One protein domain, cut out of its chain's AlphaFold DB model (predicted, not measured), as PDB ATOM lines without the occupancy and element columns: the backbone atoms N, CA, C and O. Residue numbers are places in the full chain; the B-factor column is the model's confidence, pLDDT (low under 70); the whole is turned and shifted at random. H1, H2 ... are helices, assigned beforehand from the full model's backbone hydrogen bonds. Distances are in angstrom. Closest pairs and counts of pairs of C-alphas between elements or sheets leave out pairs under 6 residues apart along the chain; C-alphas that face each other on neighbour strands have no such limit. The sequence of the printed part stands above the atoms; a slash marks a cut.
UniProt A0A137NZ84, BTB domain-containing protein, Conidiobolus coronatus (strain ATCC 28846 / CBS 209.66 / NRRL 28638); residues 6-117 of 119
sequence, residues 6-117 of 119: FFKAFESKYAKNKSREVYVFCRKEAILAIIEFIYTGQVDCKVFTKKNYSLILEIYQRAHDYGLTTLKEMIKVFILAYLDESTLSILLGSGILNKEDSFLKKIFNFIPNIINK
ATOM      1  N   PHE A   6      13.117 -24.018  38.594       78.62
ATOM      2  CA  PHE A   6      13.074 -22.963  39.601       78.62
ATOM      3  C   PHE A   6      13.212 -23.540  41.004       78.62
ATOM      4  O   PHE A   6      14.026 -23.054  41.774       78.62
ATOM      5  N   PHE A   7      12.518 -24.635  41.319       78.06
ATOM      6  CA  PHE A   7      12.644 -25.291  42.622       78.06
ATOM      7  C   PHE A   7      14.089 -25.728  42.903       78.06
ATOM      8  O   PHE A   7      14.633 -25.434  43.962       78.06
ATOM      9  N   LYS A   8      14.756 -26.344  41.918       75.62
ATOM     10  CA  LYS A   8      16.174 -26.719  42.037       75.62
ATOM     11  C   LYS A   8      17.088 -25.504  42.137       75.62
ATOM     12  O   LYS A   8      18.049 -25.538  42.901       75.62
ATOM     13  N   ALA A   9      16.815 -24.450  41.370       74.62
ATOM     14  CA  ALA A   9      17.561 -23.204  41.454       74.62
ATOM     15  C   ALA A   9      17.451 -22.629  42.872       74.62
ATOM     16  O   ALA A   9      18.487 -22.348  43.470       74.62
ATOM     17  N   PHE A  10      16.230 -22.586  43.425       72.94
ATOM     18  CA  PHE A  10      15.886 -22.121  44.771       72.94
ATOM     19  C   PHE A  10      16.518 -22.954  45.898       72.94
ATOM     20  O   PHE A  10      17.123 -22.378  46.798       72.94
ATOM     21  N   GLU A  11      16.492 -24.287  45.823       72.50
ATOM     22  CA  GLU A  11      17.078 -25.149  46.862       72.50
ATOM     23  C   GLU A  11      18.613 -25.258  46.797       72.50
ATOM     24  O   GLU A  11      19.272 -25.263  47.835       72.50
ATOM     25  N   SER A  12      19.211 -25.354  45.602       61.81
ATOM     26  CA  SER A  12      20.636 -25.721  45.465       61.81
ATOM     27  C   SER A  12      21.601 -24.539  45.332       61.81
ATOM     28  O   SER A  12      22.758 -24.653  45.741       61.81
ATOM     29  N   LYS A  13      21.162 -23.398  44.775       53.78
ATOM     30  CA  LYS A  13      22.043 -22.241  44.512       53.78
ATOM     31  C   LYS A  13      21.906 -21.109  45.532       53.78
ATOM     32  O   LYS A  13      22.891 -20.420  45.795       53.78
ATOM     33  N   TYR A  14      20.745 -20.935  46.161       52.31
ATOM     34  CA  TYR A  14      20.521 -19.810  47.083       52.31
ATOM     35  C   TYR A  14      21.008 -20.028  48.505       52.31
ATOM     36  O   TYR A  14      21.232 -19.053  49.214       52.31
ATOM     37  N   ALA A  15      21.271 -21.272  48.904       50.59
ATOM     38  CA  ALA A  15      21.989 -21.519  50.150       50.59
ATOM     39  C   ALA A  15      23.412 -20.913  50.132       50.59
ATOM     40  O   ALA A  15      23.986 -20.677  51.189       50.59
ATOM     41  N   LYS A  16      23.981 -20.637  48.942       50.84
ATOM     42  CA  LYS A  16      25.337 -20.080  48.776       50.84
ATOM     43  C   LYS A  16      25.387 -18.668  48.179       50.84
ATOM     44  O   LYS A  16      26.374 -17.973  48.404       50.84
ATOM     45  N   ASN A  17      24.365 -18.223  47.442       57.66
ATOM     46  CA  ASN A  17      24.361 -16.907  46.797       57.66
ATOM     47  C   ASN A  17      23.531 -15.875  47.588       57.66
ATOM     48  O   ASN A  17      22.310 -16.003  47.686       57.66
ATOM     49  N   LYS A  18      24.184 -14.835  48.128       61.78
ATOM     50  CA  LYS A  18      23.536 -13.799  48.957       61.78
ATOM     51  C   LYS A  18      22.579 -12.889  48.173       61.78
ATOM     52  O   LYS A  18      21.675 -12.334  48.788       61.78
ATOM     53  N   SER A  19      22.744 -12.747  46.851       71.56
ATOM     54  CA  SER A  19      21.972 -11.774  46.051       71.56
ATOM     55  C   SER A  19      20.542 -12.207  45.723       71.56
ATOM     56  O   SER A  19      19.727 -11.386  45.326       71.56
ATOM     57  N   ARG A  20      20.200 -13.488  45.909       73.69
ATOM     58  CA  ARG A  20      18.882 -14.030  45.545       73.69
ATOM     59  C   ARG A  20      18.484 -13.859  44.062       73.69
ATOM     60  O   ARG A  20      17.315 -13.972  43.711       73.69
ATOM     61  N   GLU A  21      19.470 -13.822  43.165       80.44
ATOM     62  CA  GLU A  21      19.274 -13.748  41.707       80.44
ATOM     63  C   GLU A  21      19.459 -15.084  40.955       80.44
ATOM     64  O   GLU A  21      20.315 -15.905  41.300       80.44
ATOM     65  N   VAL A  22      18.693 -15.265  39.870       79.75
ATOM     66  CA  VAL A  22      18.877 -16.319  38.855       79.75
ATOM     67  C   VAL A  22      18.956 -15.671  37.479       79.75
ATOM     68  O   VAL A  22      18.037 -14.977  37.052       79.75
ATOM     69  N   TYR A  23      20.051 -15.940  36.773       83.25
ATOM     70  CA  TYR A  23      20.258 -15.485  35.403       83.25
ATOM     71  C   TYR A  23      19.612 -16.461  34.418       83.25
ATOM     72  O   TYR A  23      19.835 -17.674  34.490       83.25
ATOM     73  N   VAL A  24      18.831 -15.919  33.485       87.44
ATOM     74  CA  VAL A  24      18.202 -16.659  32.385       87.44
ATOM     75  C   VAL A  24      18.593 -16.025  31.055       87.44
ATOM     76  O   VAL A  24      18.681 -14.807  30.941       87.44
ATOM     77  N   PHE A  25      18.838 -16.859  30.046       88.75
ATOM     78  CA  PHE A  25      19.266 -16.418  28.718       88.75
ATOM     79  C   PHE A  25      18.114 -16.531  27.725       88.75
ATOM     80  O   PHE A  25      18.079 -17.441  26.903       88.75
ATOM     81  N   CYS A  26      17.134 -15.647  27.816       92.81
ATOM     82  CA  CYS A  26      16.029 -15.601  26.867       92.81
ATOM     83  C   CYS A  26      15.549 -14.171  26.646       92.81
ATOM     84  O   CYS A  26      15.871 -13.266  27.417       92.81
ATOM     85  N   ARG A  27      14.763 -13.976  25.586       94.81
ATOM     86  CA  ARG A  27      14.038 -12.722  25.369       94.81
ATOM     87  C   ARG A  27      13.134 -12.403  26.560       94.81
ATOM     88  O   ARG A  27      12.535 -13.298  27.165       94.81
ATOM     89  N   LYS A  28      12.997 -11.109  26.857       94.38
ATOM     90  CA  LYS A  28      12.164 -10.598  27.956       94.38
ATOM     91  C   LYS A  28      10.715 -11.074  27.818       94.38
ATOM     92  O   LYS A  28      10.099 -11.494  28.789       94.38
ATOM     93  N   GLU A  29      10.189 -11.057  26.606       94.44
ATOM     94  CA  GLU A  29       8.827 -11.474  26.286       94.44
ATOM     95  C   GLU A  29       8.623 -12.967  26.574       94.44
ATOM     96  O   GLU A  29       7.580 -13.362  27.089       94.44
ATOM     97  N   ALA A  30       9.643 -13.793  26.310       95.25
ATOM     98  CA  ALA A  30       9.574 -15.228  26.554       95.25
ATOM     99  C   ALA A  30       9.512 -15.524  28.054       95.25
ATOM    100  O   ALA A  30       8.677 -16.312  28.498       95.25
ATOM    101  N   ILE A  31      10.377 -14.877  28.847       94.50
ATOM    102  CA  ILE A  31      10.376 -15.092  30.296       94.50
ATOM    103  C   ILE A  31       9.122 -14.523  30.959       94.50
ATOM    104  O   ILE A  31       8.605 -15.154  31.876       94.50
ATOM    105  N   LEU A  32       8.587 -13.395  30.482       93.81
ATOM    106  CA  LEU A  32       7.347 -12.829  31.017       93.81
ATOM    107  C   LEU A  32       6.158 -13.773  30.813       93.81
ATOM    108  O   LEU A  32       5.449 -14.032  31.779       93.81
ATOM    109  N   ALA A  33       5.997 -14.359  29.622       94.31
ATOM    110  CA  ALA A  33       4.938 -15.340  29.364       94.31
ATOM    111  C   ALA A  33       5.072 -16.597  30.250       94.31
ATOM    112  O   ALA A  33       4.087 -17.158  30.725       94.31
ATOM    113  N   ILE A  34       6.306 -17.037  30.512       94.56
ATOM    114  CA  ILE A  34       6.579 -18.179  31.396       94.56
ATOM    115  C   ILE A  34       6.249 -17.843  32.852       94.56
ATOM    116  O   ILE A  34       5.654 -18.661  33.550       94.56
ATOM    117  N   ILE A  35       6.648 -16.658  33.319       93.25
ATOM    118  CA  ILE A  35       6.348 -16.185  34.672       93.25
ATOM    119  C   ILE A  35       4.835 -16.055  34.846       93.25
ATOM    120  O   ILE A  35       4.301 -16.589  35.814       93.25
ATOM    121  N   GLU A  36       4.144 -15.423  33.900       93.69
ATOM    122  CA  GLU A  36       2.684 -15.311  33.902       93.69
ATOM    123  C   GLU A  36       2.025 -16.686  34.064       93.69
ATOM    124  O   GLU A  36       1.208 -16.869  34.970       93.69
ATOM    125  N   PHE A  37       2.458 -17.682  33.287       94.94
ATOM    126  CA  PHE A  37       1.963 -19.051  33.411       94.94
ATOM    127  C   PHE A  37       2.224 -19.673  34.782       94.94
ATOM    128  O   PHE A  37       1.350 -20.338  35.331       94.94
ATOM    129  N   ILE A  38       3.407 -19.466  35.360       91.94
ATOM    130  CA  ILE A  38       3.739 -20.010  36.683       91.94
ATOM    131  C   ILE A  38       2.805 -19.449  37.764       91.94
ATOM    132  O   ILE A  38       2.411 -20.194  38.659       91.94
ATOM    133  N   TYR A  39       2.450 -18.164  37.684       91.81
ATOM    134  CA  TYR A  39       1.614 -17.507  38.691       91.81
ATOM    135  C   TYR A  39       0.111 -17.705  38.470       91.81
ATOM    136  O   TYR A  39      -0.635 -17.780  39.442       91.81
ATOM    137  N   THR A  40      -0.340 -17.781  37.219       93.88
ATOM    138  CA  THR A  40      -1.776 -17.783  36.881       93.88
ATOM    139  C   THR A  40      -2.284 -19.131  36.373       93.88
ATOM    140  O   THR A  40      -3.490 -19.368  36.351       93.88
ATOM    141  N   GLY A  41      -1.388 -20.015  35.931       91.75
ATOM    142  CA  GLY A  41      -1.738 -21.208  35.156       91.75
ATOM    143  C   GLY A  41      -2.240 -20.902  33.739       91.75
ATOM    144  O   GLY A  41      -2.679 -21.819  33.046       91.75
ATOM    145  N   GLN A  42      -2.188 -19.640  33.306       91.69
ATOM    146  CA  GLN A  42      -2.691 -19.152  32.024       91.69
ATOM    147  C   GLN A  42      -1.580 -18.452  31.233       91.69
ATOM    148  O   GLN A  42      -0.539 -18.095  31.775       91.69
ATOM    149  N   VAL A  43      -1.789 -18.279  29.932       87.62
ATOM    150  CA  VAL A  43      -0.888 -17.511  29.068       87.62
ATOM    151  C   VAL A  43      -1.683 -16.489  28.273       87.62
ATOM    152  O   VAL A  43      -2.762 -16.817  27.774       87.62
ATOM    153  N   ASP A  44      -1.142 -15.282  28.101       87.31
ATOM    154  CA  ASP A  44      -1.740 -14.316  27.182       87.31
ATOM    155  C   ASP A  44      -1.601 -14.794  25.726       87.31
ATOM    156  O   ASP A  44      -0.533 -14.736  25.103       87.31
ATOM    157  N   CYS A  45      -2.721 -15.233  25.150       86.06
ATOM    158  CA  CYS A  45      -2.819 -15.669  23.758       86.06
ATOM    159  C   CYS A  45      -2.361 -14.600  22.751       86.06
ATOM    160  O   CYS A  45      -1.972 -14.953  21.638       86.06
ATOM    161  N   LYS A  46      -2.350 -13.307  23.111       89.69
ATOM    162  CA  LYS A  46      -1.880 -12.226  22.225       89.69
ATOM    163  C   LYS A  46      -0.395 -12.334  21.886       89.69
ATOM    164  O   LYS A  46       0.026 -11.844  20.841       89.69
ATOM    165  N   VAL A  47       0.401 -12.989  22.733       89.19
ATOM    166  CA  VAL A  47       1.822 -13.250  22.456       89.19
ATOM    167  C   VAL A  47       1.975 -14.300  21.351       89.19
ATOM    168  O   VAL A  47       2.905 -14.224  20.540       89.19
ATOM    169  N   PHE A  48       1.031 -15.238  21.256       92.88
ATOM    170  CA  PHE A  48       1.065 -16.385  20.352       92.88
ATOM    171  C   PHE A  48       0.415 -16.057  19.009       92.88
ATOM    172  O   PHE A  48      -0.631 -16.587  18.656       92.88
ATOM    173  N   THR A  49       1.063 -15.187  18.235       95.25
ATOM    174  CA  THR A  49       0.685 -14.915  16.840       95.25
ATOM    175  C   THR A  49       1.711 -15.500  15.877       95.25
ATOM    176  O   THR A  49       2.884 -15.646  16.216       95.25
ATOM    177  N   LYS A  50       1.307 -15.760  14.629       94.62
ATOM    178  CA  LYS A  50       2.218 -16.228  13.572       94.62
ATOM    179  C   LYS A  50       3.440 -15.317  13.377       94.62
ATOM    180  O   LYS A  50       4.539 -15.807  13.155       94.62
ATOM    181  N   LYS A  51       3.282 -13.994  13.510       95.94
ATOM    182  CA  LYS A  51       4.405 -13.035  13.423       95.94
ATOM    183  C   LYS A  51       5.449 -13.260  14.522       95.94
ATOM    184  O   LYS A  51       6.630 -13.013  14.310       95.94
ATOM    185  N   ASN A  52       5.019 -13.788  15.663       96.44
ATOM    186  CA  ASN A  52       5.858 -14.086  16.814       96.44
ATOM    187  C   ASN A  52       6.348 -15.540  16.824       96.44
ATOM    188  O   ASN A  52       6.754 -16.030  17.872       96.44
ATOM    189  N   TYR A  53       6.341 -16.257  15.695       95.88
ATOM    190  CA  TYR A  53       6.655 -17.688  15.673       95.88
ATOM    191  C   TYR A  53       8.002 -18.030  16.332       95.88
ATOM    192  O   TYR A  53       8.077 -18.950  17.139       95.88
ATOM    193  N   SER A  54       9.051 -17.233  16.102       95.56
ATOM    194  CA  SER A  54      10.344 -17.425  16.776       95.56
ATOM    195  C   SER A  54      10.246 -17.308  18.302       95.56
ATOM    196  O   SER A  54      10.972 -17.990  19.022       95.56
ATOM    197  N   LEU A  55       9.380 -16.433  18.821       96.19
ATOM    198  CA  LEU A  55       9.104 -16.281  20.254       96.19
ATOM    199  C   LEU A  55       8.350 -17.487  20.804       96.19
ATOM    200  O   LEU A  55       8.718 -17.996  21.857       96.19
ATOM    201  N   ILE A  56       7.366 -17.991  20.059       96.31
ATOM    202  CA  ILE A  56       6.629 -19.214  20.401       96.31
ATOM    203  C   ILE A  56       7.603 -20.393  20.557       96.31
ATOM    204  O   ILE A  56       7.548 -21.111  21.557       96.31
ATOM    205  N   LEU A  57       8.540 -20.555  19.618       95.44
ATOM    206  CA  LEU A  57       9.576 -21.591  19.678       95.44
ATOM    207  C   LEU A  57      10.504 -21.432  20.890       95.44
ATOM    208  O   LEU A  57      10.825 -22.410  21.565       95.44
ATOM    209  N   GLU A  58      10.914 -20.207  21.213       95.69
ATOM    210  CA  GLU A  58      11.748 -19.968  22.392       95.69
ATOM    211  C   GLU A  58      11.001 -20.271  23.698       95.69
ATOM    212  O   GLU A  58      11.557 -20.931  24.577       95.69
ATOM    213  N   ILE A  59       9.731 -19.864  23.815       95.69
ATOM    214  CA  ILE A  59       8.885 -20.194  24.972       95.69
ATOM    215  C   ILE A  59       8.745 -21.712  25.095       95.69
ATOM    216  O   ILE A  59       8.900 -22.246  26.192       95.69
ATOM    217  N   TYR A  60       8.519 -22.422  23.986       94.81
ATOM    218  CA  TYR A  60       8.476 -23.883  23.964       94.81
ATOM    219  C   TYR A  60       9.764 -24.505  24.517       94.81
ATOM    220  O   TYR A  60       9.719 -25.354  25.411       94.81
ATOM    221  N   GLN A  61      10.918 -24.057  24.015       93.31
ATOM    222  CA  GLN A  61      12.217 -24.569  24.439       93.31
ATOM    223  C   GLN A  61      12.452 -24.323  25.931       93.31
ATOM    224  O   GLN A  61      12.886 -25.223  26.647       93.31
ATOM    225  N   ARG A  62      12.124 -23.128  26.425       93.38
ATOM    226  CA  ARG A  62      12.277 -22.784  27.842       93.38
ATOM    227  C   ARG A  62      11.288 -23.532  28.728       93.38
ATOM    228  O   ARG A  62      11.674 -23.992  29.796       93.38
ATOM    229  N   ALA A  63      10.052 -23.742  28.281       92.94
ATOM    230  CA  ALA A  63       9.090 -24.582  28.989       92.94
ATOM    231  C   ALA A  63       9.597 -26.027  29.124       92.94
ATOM    232  O   ALA A  63       9.468 -26.624  30.195       92.94
ATOM    233  N   HIS A  64      10.230 -26.568  28.077       91.19
ATOM    234  CA  HIS A  64      10.915 -27.857  28.138       91.19
ATOM    235  C   HIS A  64      12.082 -27.831  29.143       91.19
ATOM    236  O   HIS A  64      12.093 -28.641  30.070       91.19
ATOM    237  N   ASP A  65      13.008 -26.872  29.018       89.88
ATOM    238  CA  ASP A  65      14.182 -26.740  29.897       89.88
ATOM    239  C   ASP A  65      13.786 -26.591  31.378       89.88
ATOM    240  O   ASP A  65      14.464 -27.098  32.276       89.88
ATOM    241  N   TYR A  66      12.673 -25.902  31.647       90.69
ATOM    242  CA  TYR A  66      12.190 -25.639  32.999       90.69
ATOM    243  C   TYR A  66      11.315 -26.754  33.582       90.69
ATOM    244  O   TYR A  66      10.986 -26.724  34.774       90.69
ATOM    245  N   GLY A  67      10.969 -27.765  32.780       90.50
ATOM    246  CA  GLY A  67      10.092 -28.860  33.188       90.50
ATOM    247  C   GLY A  67       8.627 -28.437  33.353       90.50
ATOM    248  O   GLY A  67       7.914 -29.001  34.182       90.50
ATOM    249  N   LEU A  68       8.179 -27.437  32.592       92.19
ATOM    250  CA  LEU A  68       6.803 -26.934  32.574       92.19
ATOM    251  C   LEU A  68       5.974 -27.697  31.530       92.19
ATOM    252  O   LEU A  68       5.613 -27.160  30.485       92.19
ATOM    253  N   THR A  69       5.686 -28.972  31.806       91.69
ATOM    254  CA  THR A  69       5.051 -29.887  30.839       91.69
ATOM    255  C   THR A  69       3.730 -29.355  30.282       91.69
ATOM    256  O   THR A  69       3.536 -29.396  29.073       91.69
ATOM    257  N   THR A  70       2.849 -28.817  31.130       93.25
ATOM    258  CA  THR A  70       1.544 -28.294  30.693       93.25
ATOM    259  C   THR A  70       1.699 -27.136  29.711       93.25
ATOM    260  O   THR A  70       1.124 -27.179  28.628       93.25
ATOM    261  N   LEU A  71       2.541 -26.149  30.039       93.94
ATOM    262  CA  LEU A  71       2.836 -25.030  29.143       93.94
ATOM    263  C   LEU A  71       3.429 -25.529  27.826       93.94
ATOM    264  O   LEU A  71       2.971 -25.141  26.759       93.94
ATOM    265  N   LYS A  72       4.409 -26.436  27.895       93.06
ATOM    266  CA  LYS A  72       5.050 -27.017  26.711       93.06
ATOM    267  C   LYS A  72       4.020 -27.635  25.758       93.06
ATOM    268  O   LYS A  72       4.065 -27.353  24.563       93.06
ATOM    269  N   GLU A  73       3.091 -28.443  26.270       91.62
ATOM    270  CA  GLU A  73       2.045 -29.066  25.447       91.62
ATOM    271  C   GLU A  73       1.051 -28.037  24.888       91.62
ATOM    272  O   GLU A  73       0.670 -28.146  23.724       91.62
ATOM    273  N   MET A  74       0.700 -26.990  25.645       93.06
ATOM    274  CA  MET A  74      -0.102 -25.875  25.121       93.06
ATOM    275  C   MET A  74       0.606 -25.174  23.955       93.06
ATOM    276  O   MET A  74      -0.007 -24.922  22.919       93.06
ATOM    277  N   ILE A  75       1.912 -24.911  24.080       94.56
ATOM    278  CA  ILE A  75       2.671 -24.210  23.038       94.56
ATOM    279  C   ILE A  75       2.757 -25.029  21.742       94.56
ATOM    280  O   ILE A  75       2.704 -24.444  20.658       94.56
ATOM    281  N   LYS A  76       2.787 -26.370  21.813       91.81
ATOM    282  CA  LYS A  76       2.748 -27.229  20.609       91.81
ATOM    283  C   LYS A  76       1.554 -26.927  19.715       91.81
ATOM    284  O   LYS A  76       1.698 -26.978  18.497       91.81
ATOM    285  N   VAL A  77       0.401 -26.603  20.299       90.94
ATOM    286  CA  VAL A  77      -0.812 -26.282  19.536       90.94
ATOM    287  C   VAL A  77      -0.578 -25.055  18.656       90.94
ATOM    288  O   VAL A  77      -0.879 -25.102  17.469       90.94
ATOM    289  N   PHE A  78       0.036 -23.999  19.193       93.19
ATOM    290  CA  PHE A  78       0.347 -22.786  18.429       93.19
ATOM    291  C   PHE A  78       1.434 -23.010  17.373       93.19
ATOM    292  O   PHE A  78       1.334 -22.466  16.276       93.19
ATOM    293  N   ILE A  79       2.447 -23.834  17.672       92.69
ATOM    294  CA  ILE A  79       3.478 -24.207  16.689       92.69
ATOM    295  C   ILE A  79       2.824 -24.890  15.484       92.69
ATOM    296  O   ILE A  79       3.059 -24.498  14.346       92.69
ATOM    297  N   LEU A  80       1.962 -25.877  15.734       90.12
ATOM    298  CA  LEU A  80       1.272 -26.609  14.673       90.12
ATOM    299  C   LEU A  80       0.251 -25.735  13.931       90.12
ATOM    300  O   LEU A  80       0.163 -25.817  12.710       90.12
ATOM    301  N   ALA A  81      -0.488 -24.876  14.637       90.50
ATOM    302  CA  ALA A  81      -1.503 -24.003  14.041       90.50
ATOM    303  C   ALA A  81      -0.922 -22.980  13.051       90.50
ATOM    304  O   ALA A  81      -1.624 -22.531  12.147       90.50
ATOM    305  N   TYR A  82       0.349 -22.607  13.218       92.81
ATOM    306  CA  TYR A  82       1.037 -21.644  12.358       92.81
ATOM    307  C   TYR A  82       2.072 -22.278  11.431       92.81
ATOM    308  O   TYR A  82       2.851 -21.548  10.813       92.81
ATOM    309  N   LEU A  83       2.091 -23.609  11.327       89.19
ATOM    310  CA  LEU A  83       3.026 -24.329  10.477       89.19
ATOM    311  C   LEU A  83       2.681 -24.146   8.989       89.19
ATOM    312  O   LEU A  83       1.615 -24.545   8.527       89.19
ATOM    313  N   ASP A  84       3.616 -23.562   8.248       87.94
ATOM    314  CA  ASP A  84       3.635 -23.430   6.794       87.94
ATOM    315  C   ASP A  84       5.088 -23.462   6.298       87.94
ATOM    316  O   ASP A  84       6.003 -23.717   7.076       87.94
ATOM    317  N   GLU A  85       5.322 -23.200   5.014       85.81
ATOM    318  CA  GLU A  85       6.668 -23.207   4.434       85.81
ATOM    319  C   GLU A  85       7.637 -22.230   5.130       85.81
ATOM    320  O   GLU A  85       8.770 -22.591   5.464       85.81
ATOM    321  N   SER A  86       7.176 -21.013   5.429       89.75
ATOM    322  CA  SER A  86       7.991 -19.979   6.070       89.75
ATOM    323  C   SER A  86       8.342 -20.337   7.514       89.75
ATOM    324  O   SER A  86       9.493 -20.204   7.936       89.75
ATOM    325  N   THR A  87       7.375 -20.839   8.283       91.94
ATOM    326  CA  THR A  87       7.574 -21.160   9.697       91.94
ATOM    327  C   THR A  87       8.236 -22.522   9.894       91.94
ATOM    328  O   THR A  87       8.926 -22.723  10.895       91.94
ATOM    329  N   LEU A  88       8.123 -23.435   8.924       89.00
ATOM    330  CA  LEU A  88       8.855 -24.699   8.902       89.00
ATOM    331  C   LEU A  88      10.369 -24.464   8.847       89.00
ATOM    332  O   LEU A  88      11.100 -25.090   9.611       89.00
ATOM    333  N   SER A  89      10.837 -23.529   8.015       87.94
ATOM    334  CA  SER A  89      12.260 -23.163   7.949       87.94
ATOM    335  C   SER A  89      12.783 -22.662   9.304       87.94
ATOM    336  O   SER A  89      13.803 -23.140   9.808       87.94
ATOM    337  N   ILE A  90      12.022 -21.782   9.968       92.75
ATOM    338  CA  ILE A  90      12.354 -21.276  11.311       92.75
ATOM    339  C   ILE A  90      12.378 -22.422  12.335       92.75
ATOM    340  O   ILE A  90      13.270 -22.491  13.182       92.75
ATOM    341  N   LEU A  91      11.408 -23.338  12.260       91.31
ATOM    342  CA  LEU A  91      11.319 -24.485  13.157       91.31
ATOM    343  C   LEU A  91      12.511 -25.434  12.999       91.31
ATOM    344  O   LEU A  91      13.103 -25.826  14.005       91.31
ATOM    345  N   LEU A  92      12.896 -25.762  11.766       86.75
ATOM    346  CA  LEU A  92      14.070 -26.589  11.478       86.75
ATOM    347  C   LEU A  92      15.352 -25.924  12.003       86.75
ATOM    348  O   LEU A  92      16.147 -26.576  12.680       86.75
ATOM    349  N   GLY A  93      15.504 -24.611  11.792       87.25
ATOM    350  CA  GLY A  93      16.646 -23.837  12.291       87.25
ATOM    351  C   GLY A  93      16.719 -23.702  13.819       87.25
ATOM    352  O   GLY A  93      17.790 -23.447  14.360       87.25
ATOM    353  N   SER A  94      15.609 -23.902  14.538       87.50
ATOM    354  CA  SER A  94      15.567 -23.767  16.004       87.50
ATOM    355  C   SER A  94      16.207 -24.932  16.772       87.50
ATOM    356  O   SER A  94      16.451 -24.817  17.972       87.50
ATOM    357  N   GLY A  95      16.425 -26.080  16.120       81.62
ATOM    358  CA  GLY A  95      16.935 -27.295  16.766       81.62
ATOM    359  C   GLY A  95      15.966 -27.959  17.758       81.62
ATOM    360  O   GLY A  95      16.321 -28.968  18.367       81.62
ATOM    361  N   ILE A  96      14.737 -27.445  17.908       83.75
ATOM    362  CA  ILE A  96      13.690 -28.019  18.777       83.75
ATOM    363  C   ILE A  96      13.368 -29.460  18.385       83.75
ATOM    364  O   ILE A  96      13.144 -30.320  19.239       83.75
ATOM    365  N   LEU A  97      13.372 -29.723  17.084       77.69
ATOM    366  CA  LEU A  97      13.036 -31.021  16.525       77.69
ATOM    367  C   LEU A  97      14.037 -32.111  16.915       77.69
ATOM    368  O   LEU A  97      13.638 -33.252  17.096       77.69
ATOM    369  N   ASN A  98      15.288 -31.756  17.206       74.25
ATOM    370  CA  ASN A  98      16.316 -32.714  17.621       74.25
ATOM    371  C   ASN A  98      16.103 -33.256  19.047       74.25
ATOM    372  O   ASN A  98      16.858 -34.116  19.491       74.25
ATOM    373  N   LYS A  99      15.125 -32.722  19.793       69.62
ATOM    374  CA  LYS A  99      14.896 -33.050  21.207       69.62
ATOM    375  C   LYS A  99      13.654 -33.909  21.461       69.62
ATOM    376  O   LYS A  99      13.519 -34.427  22.567       69.62
ATOM    377  N   GLU A 100      12.738 -34.059  20.495       69.81
ATOM    378  CA  GLU A 100      11.489 -34.822  20.680       69.81
ATOM    379  C   GLU A 100      11.015 -35.562  19.410       69.81
ATOM    380  O   GLU A 100      10.266 -35.020  18.593       69.81
ATOM    381  N   ASP A 101      11.334 -36.859  19.317       63.56
ATOM    382  CA  ASP A 101      10.944 -37.742  18.201       63.56
ATOM    383  C   ASP A 101       9.427 -37.825  17.964       63.56
ATOM    384  O   ASP A 101       8.955 -37.932  16.830       63.56
ATOM    385  N   SER A 102       8.622 -37.777  19.028       77.69
ATOM    386  CA  SER A 102       7.160 -37.861  18.910       77.69
ATOM    387  C   SER A 102       6.539 -36.585  18.335       77.69
ATOM    388  O   SER A 102       5.517 -36.650  17.651       77.69
ATOM    389  N   PHE A 103       7.159 -35.429  18.580       77.88
ATOM    390  CA  PHE A 103       6.726 -34.150  18.022       77.88
ATOM    391  C   PHE A 103       7.148 -34.023  16.555       77.88
ATOM    392  O   PHE A 103       6.334 -33.645  15.712       77.88
ATOM    393  N   LEU A 104       8.367 -34.469  16.244       73.81
ATOM    394  CA  LEU A 104       8.877 -34.640  14.886       73.81
ATOM    395  C   LEU A 104       7.920 -35.436  13.991       73.81
ATOM    396  O   LEU A 104       7.548 -34.968  12.916       73.81
ATOM    397  N   LYS A 105       7.459 -36.609  14.449       74.88
ATOM    398  CA  LYS A 105       6.507 -37.442  13.691       74.88
ATOM    399  C   LYS A 105       5.211 -36.702  13.357       74.88
ATOM    400  O   LYS A 105       4.708 -36.824  12.245       74.88
ATOM    401  N   LYS A 106       4.676 -35.909  14.294       74.75
ATOM    402  CA  LYS A 106       3.467 -35.107  14.043       74.75
ATOM    403  C   LYS A 106       3.712 -34.060  12.960       74.75
ATOM    404  O   LYS A 106       2.869 -33.905  12.091       74.75
ATOM    405  N   ILE A 107       4.860 -33.392  12.978       77.31
ATOM    406  CA  ILE A 107       5.207 -32.380  11.974       77.31
ATOM    407  C   ILE A 107       5.397 -33.011  10.595       77.31
ATOM    408  O   ILE A 107       4.826 -32.518   9.626       77.31
ATOM    409  N   PHE A 108       6.103 -34.140  10.498       73.38
ATOM    410  CA  PHE A 108       6.270 -34.848   9.225       73.38
ATOM    411  C   PHE A 108       4.952 -35.343   8.627       73.38
ATOM    412  O   PHE A 108       4.826 -35.362   7.412       73.38
ATOM    413  N   ASN A 109       3.944 -35.657   9.443       73.62
ATOM    414  CA  ASN A 109       2.608 -35.976   8.931       73.62
ATOM    415  C   ASN A 109       1.866 -34.745   8.370       73.62
ATOM    416  O   ASN A 109       0.939 -34.900   7.580       73.62
ATOM    417  N   PHE A 110       2.256 -33.526   8.758       67.75
ATOM    418  CA  PHE A 110       1.677 -32.276   8.253       67.75
ATOM    419  C   PHE A 110       2.363 -31.762   6.976       67.75
ATOM    420  O   PHE A 110       1.697 -31.146   6.145       67.75
ATOM    421  N   ILE A 111       3.658 -32.036   6.784       67.94
ATOM    422  CA  ILE A 111       4.449 -31.549   5.636       67.94
ATOM    423  C   ILE A 111       3.867 -31.956   4.261       67.94
ATOM    424  O   ILE A 111       3.748 -31.076   3.407       67.94
ATOM    425  N   PRO A 112       3.429 -33.212   4.019       60.34
ATOM    426  CA  PRO A 112       2.845 -33.612   2.736       60.34
ATOM    427  C   PRO A 112       1.617 -32.780   2.339       60.34
ATOM    428  O   PRO A 112       1.418 -32.480   1.166       60.34
ATOM    429  N   ASN A 113       0.819 -32.346   3.320       59.34
ATOM    430  CA  ASN A 113      -0.374 -31.526   3.087       59.34
ATOM    431  C   ASN A 113      -0.055 -30.054   2.788       59.34
ATOM    432  O   ASN A 113      -0.911 -29.347   2.261       59.34
ATOM    433  N   ILE A 114       1.146 -29.585   3.141       57.91
ATOM    434  CA  ILE A 114       1.621 -28.235   2.819       57.91
ATOM    435  C   ILE A 114       2.179 -28.227   1.393       57.91
ATOM    436  O   ILE A 114       1.798 -27.370   0.608       57.91
ATOM    437  N   ILE A 115       2.997 -29.224   1.036       53.62
ATOM    438  CA  ILE A 115       3.615 -29.337  -0.297       53.62
ATOM    439  C   ILE A 115       2.554 -29.543  -1.394       53.62
ATOM    440  O   ILE A 115       2.636 -28.926  -2.451       53.62
ATOM    441  N   ASN A 116       1.511 -30.336  -1.127       51.03
ATOM    442  CA  ASN A 116       0.439 -30.601  -2.098       51.03
ATOM    443  C   ASN A 116      -0.554 -29.439  -2.299       51.03
ATOM    444  O   ASN A 116      -1.407 -29.532  -3.173       51.03
ATOM    445  N   LYS A 117      -0.494 -28.370  -1.493       50.44
ATOM    446  CA  LYS A 117      -1.337 -27.169  -1.669       50.44
ATOM    447  C   LYS A 117      -0.683 -26.088  -2.532       50.44
ATOM    448  O   LYS A 117      -1.321 -25.073  -2.798       50.44
TER     449      LYS A 117
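This is residues 6 to 117 of the 119 residues of the protein "BTB domain-containing protein" of Conidiobolus coronatus (strain ATCC 28846 / CBS 209.66 / NRRL 28638) (UniProt A0A137NZ84). A helical hairpin, H3 and H4, is the core of a rod of helices; H2 crosses H3, and H5 packs on residues 53 to 57 of H3. H1 sits at one end of the rod on a long looping link, and H7 reaches to the other end. The printed part has 112 residues with seven named helices, H1 to H7 in that order, and no named strand: the class is all helix. It is only just loose, close to compact, with a radius of gyration of the C-alphas of 16.0 A and spans of 58 by 28 by 21 A.

H3, residues 50 to 66, is the hub. It touches H4, residues 69 to 81, in a hairpin at a shallow tilt of 23 degrees, opposite ways; their closest C-alphas, of Ala 63 and Lys 72, are 5.2 A apart. H2, residues 28 to 40, touches H3 with residues 29 to 34 alone, at a steep tilt of 60 degrees; the closest C-alphas, of Ala 30 and Ile 59, are 5.3 A apart. H5, residues 85 to 93, touches H3, closest at the C-alphas of Tyr 53 and Thr 87, 7.0 A. H7, residues 101 to 115, is close to H4 but not clearly touching, with the C-alphas of Leu 80 and Ile 107 closest at 7.5 A. H6, residues 96 to 99, is close to H3 but not clearly touching, as is H1, residues 6 to 12. Every O i to N i+4 pair is within hydrogen-bond range in H1 and H2, against 11 of 13 in H3, 7 of 9 in H4, 4 of 5 in H5 and 8 of 11 in H7; H6 is too short for one.

H3 is 23.8 A long, with a kink of 27 degrees near residue 57, H7 21.6 A, H4 19.0 A and H2 18.0 A. C-alpha 6 is at (13.074, -22.963, 39.601) and C-alpha 115 at (3.615, -29.337, -0.297).

The C-alphas farthest apart, of Lys 18 and Asn 116, are 58.5 A apart. The printed part has no cut; the link from H1 to H2 is long. The pLDDT is under 70 at residues 12 to 18, 99 to 101 and 110 to 117.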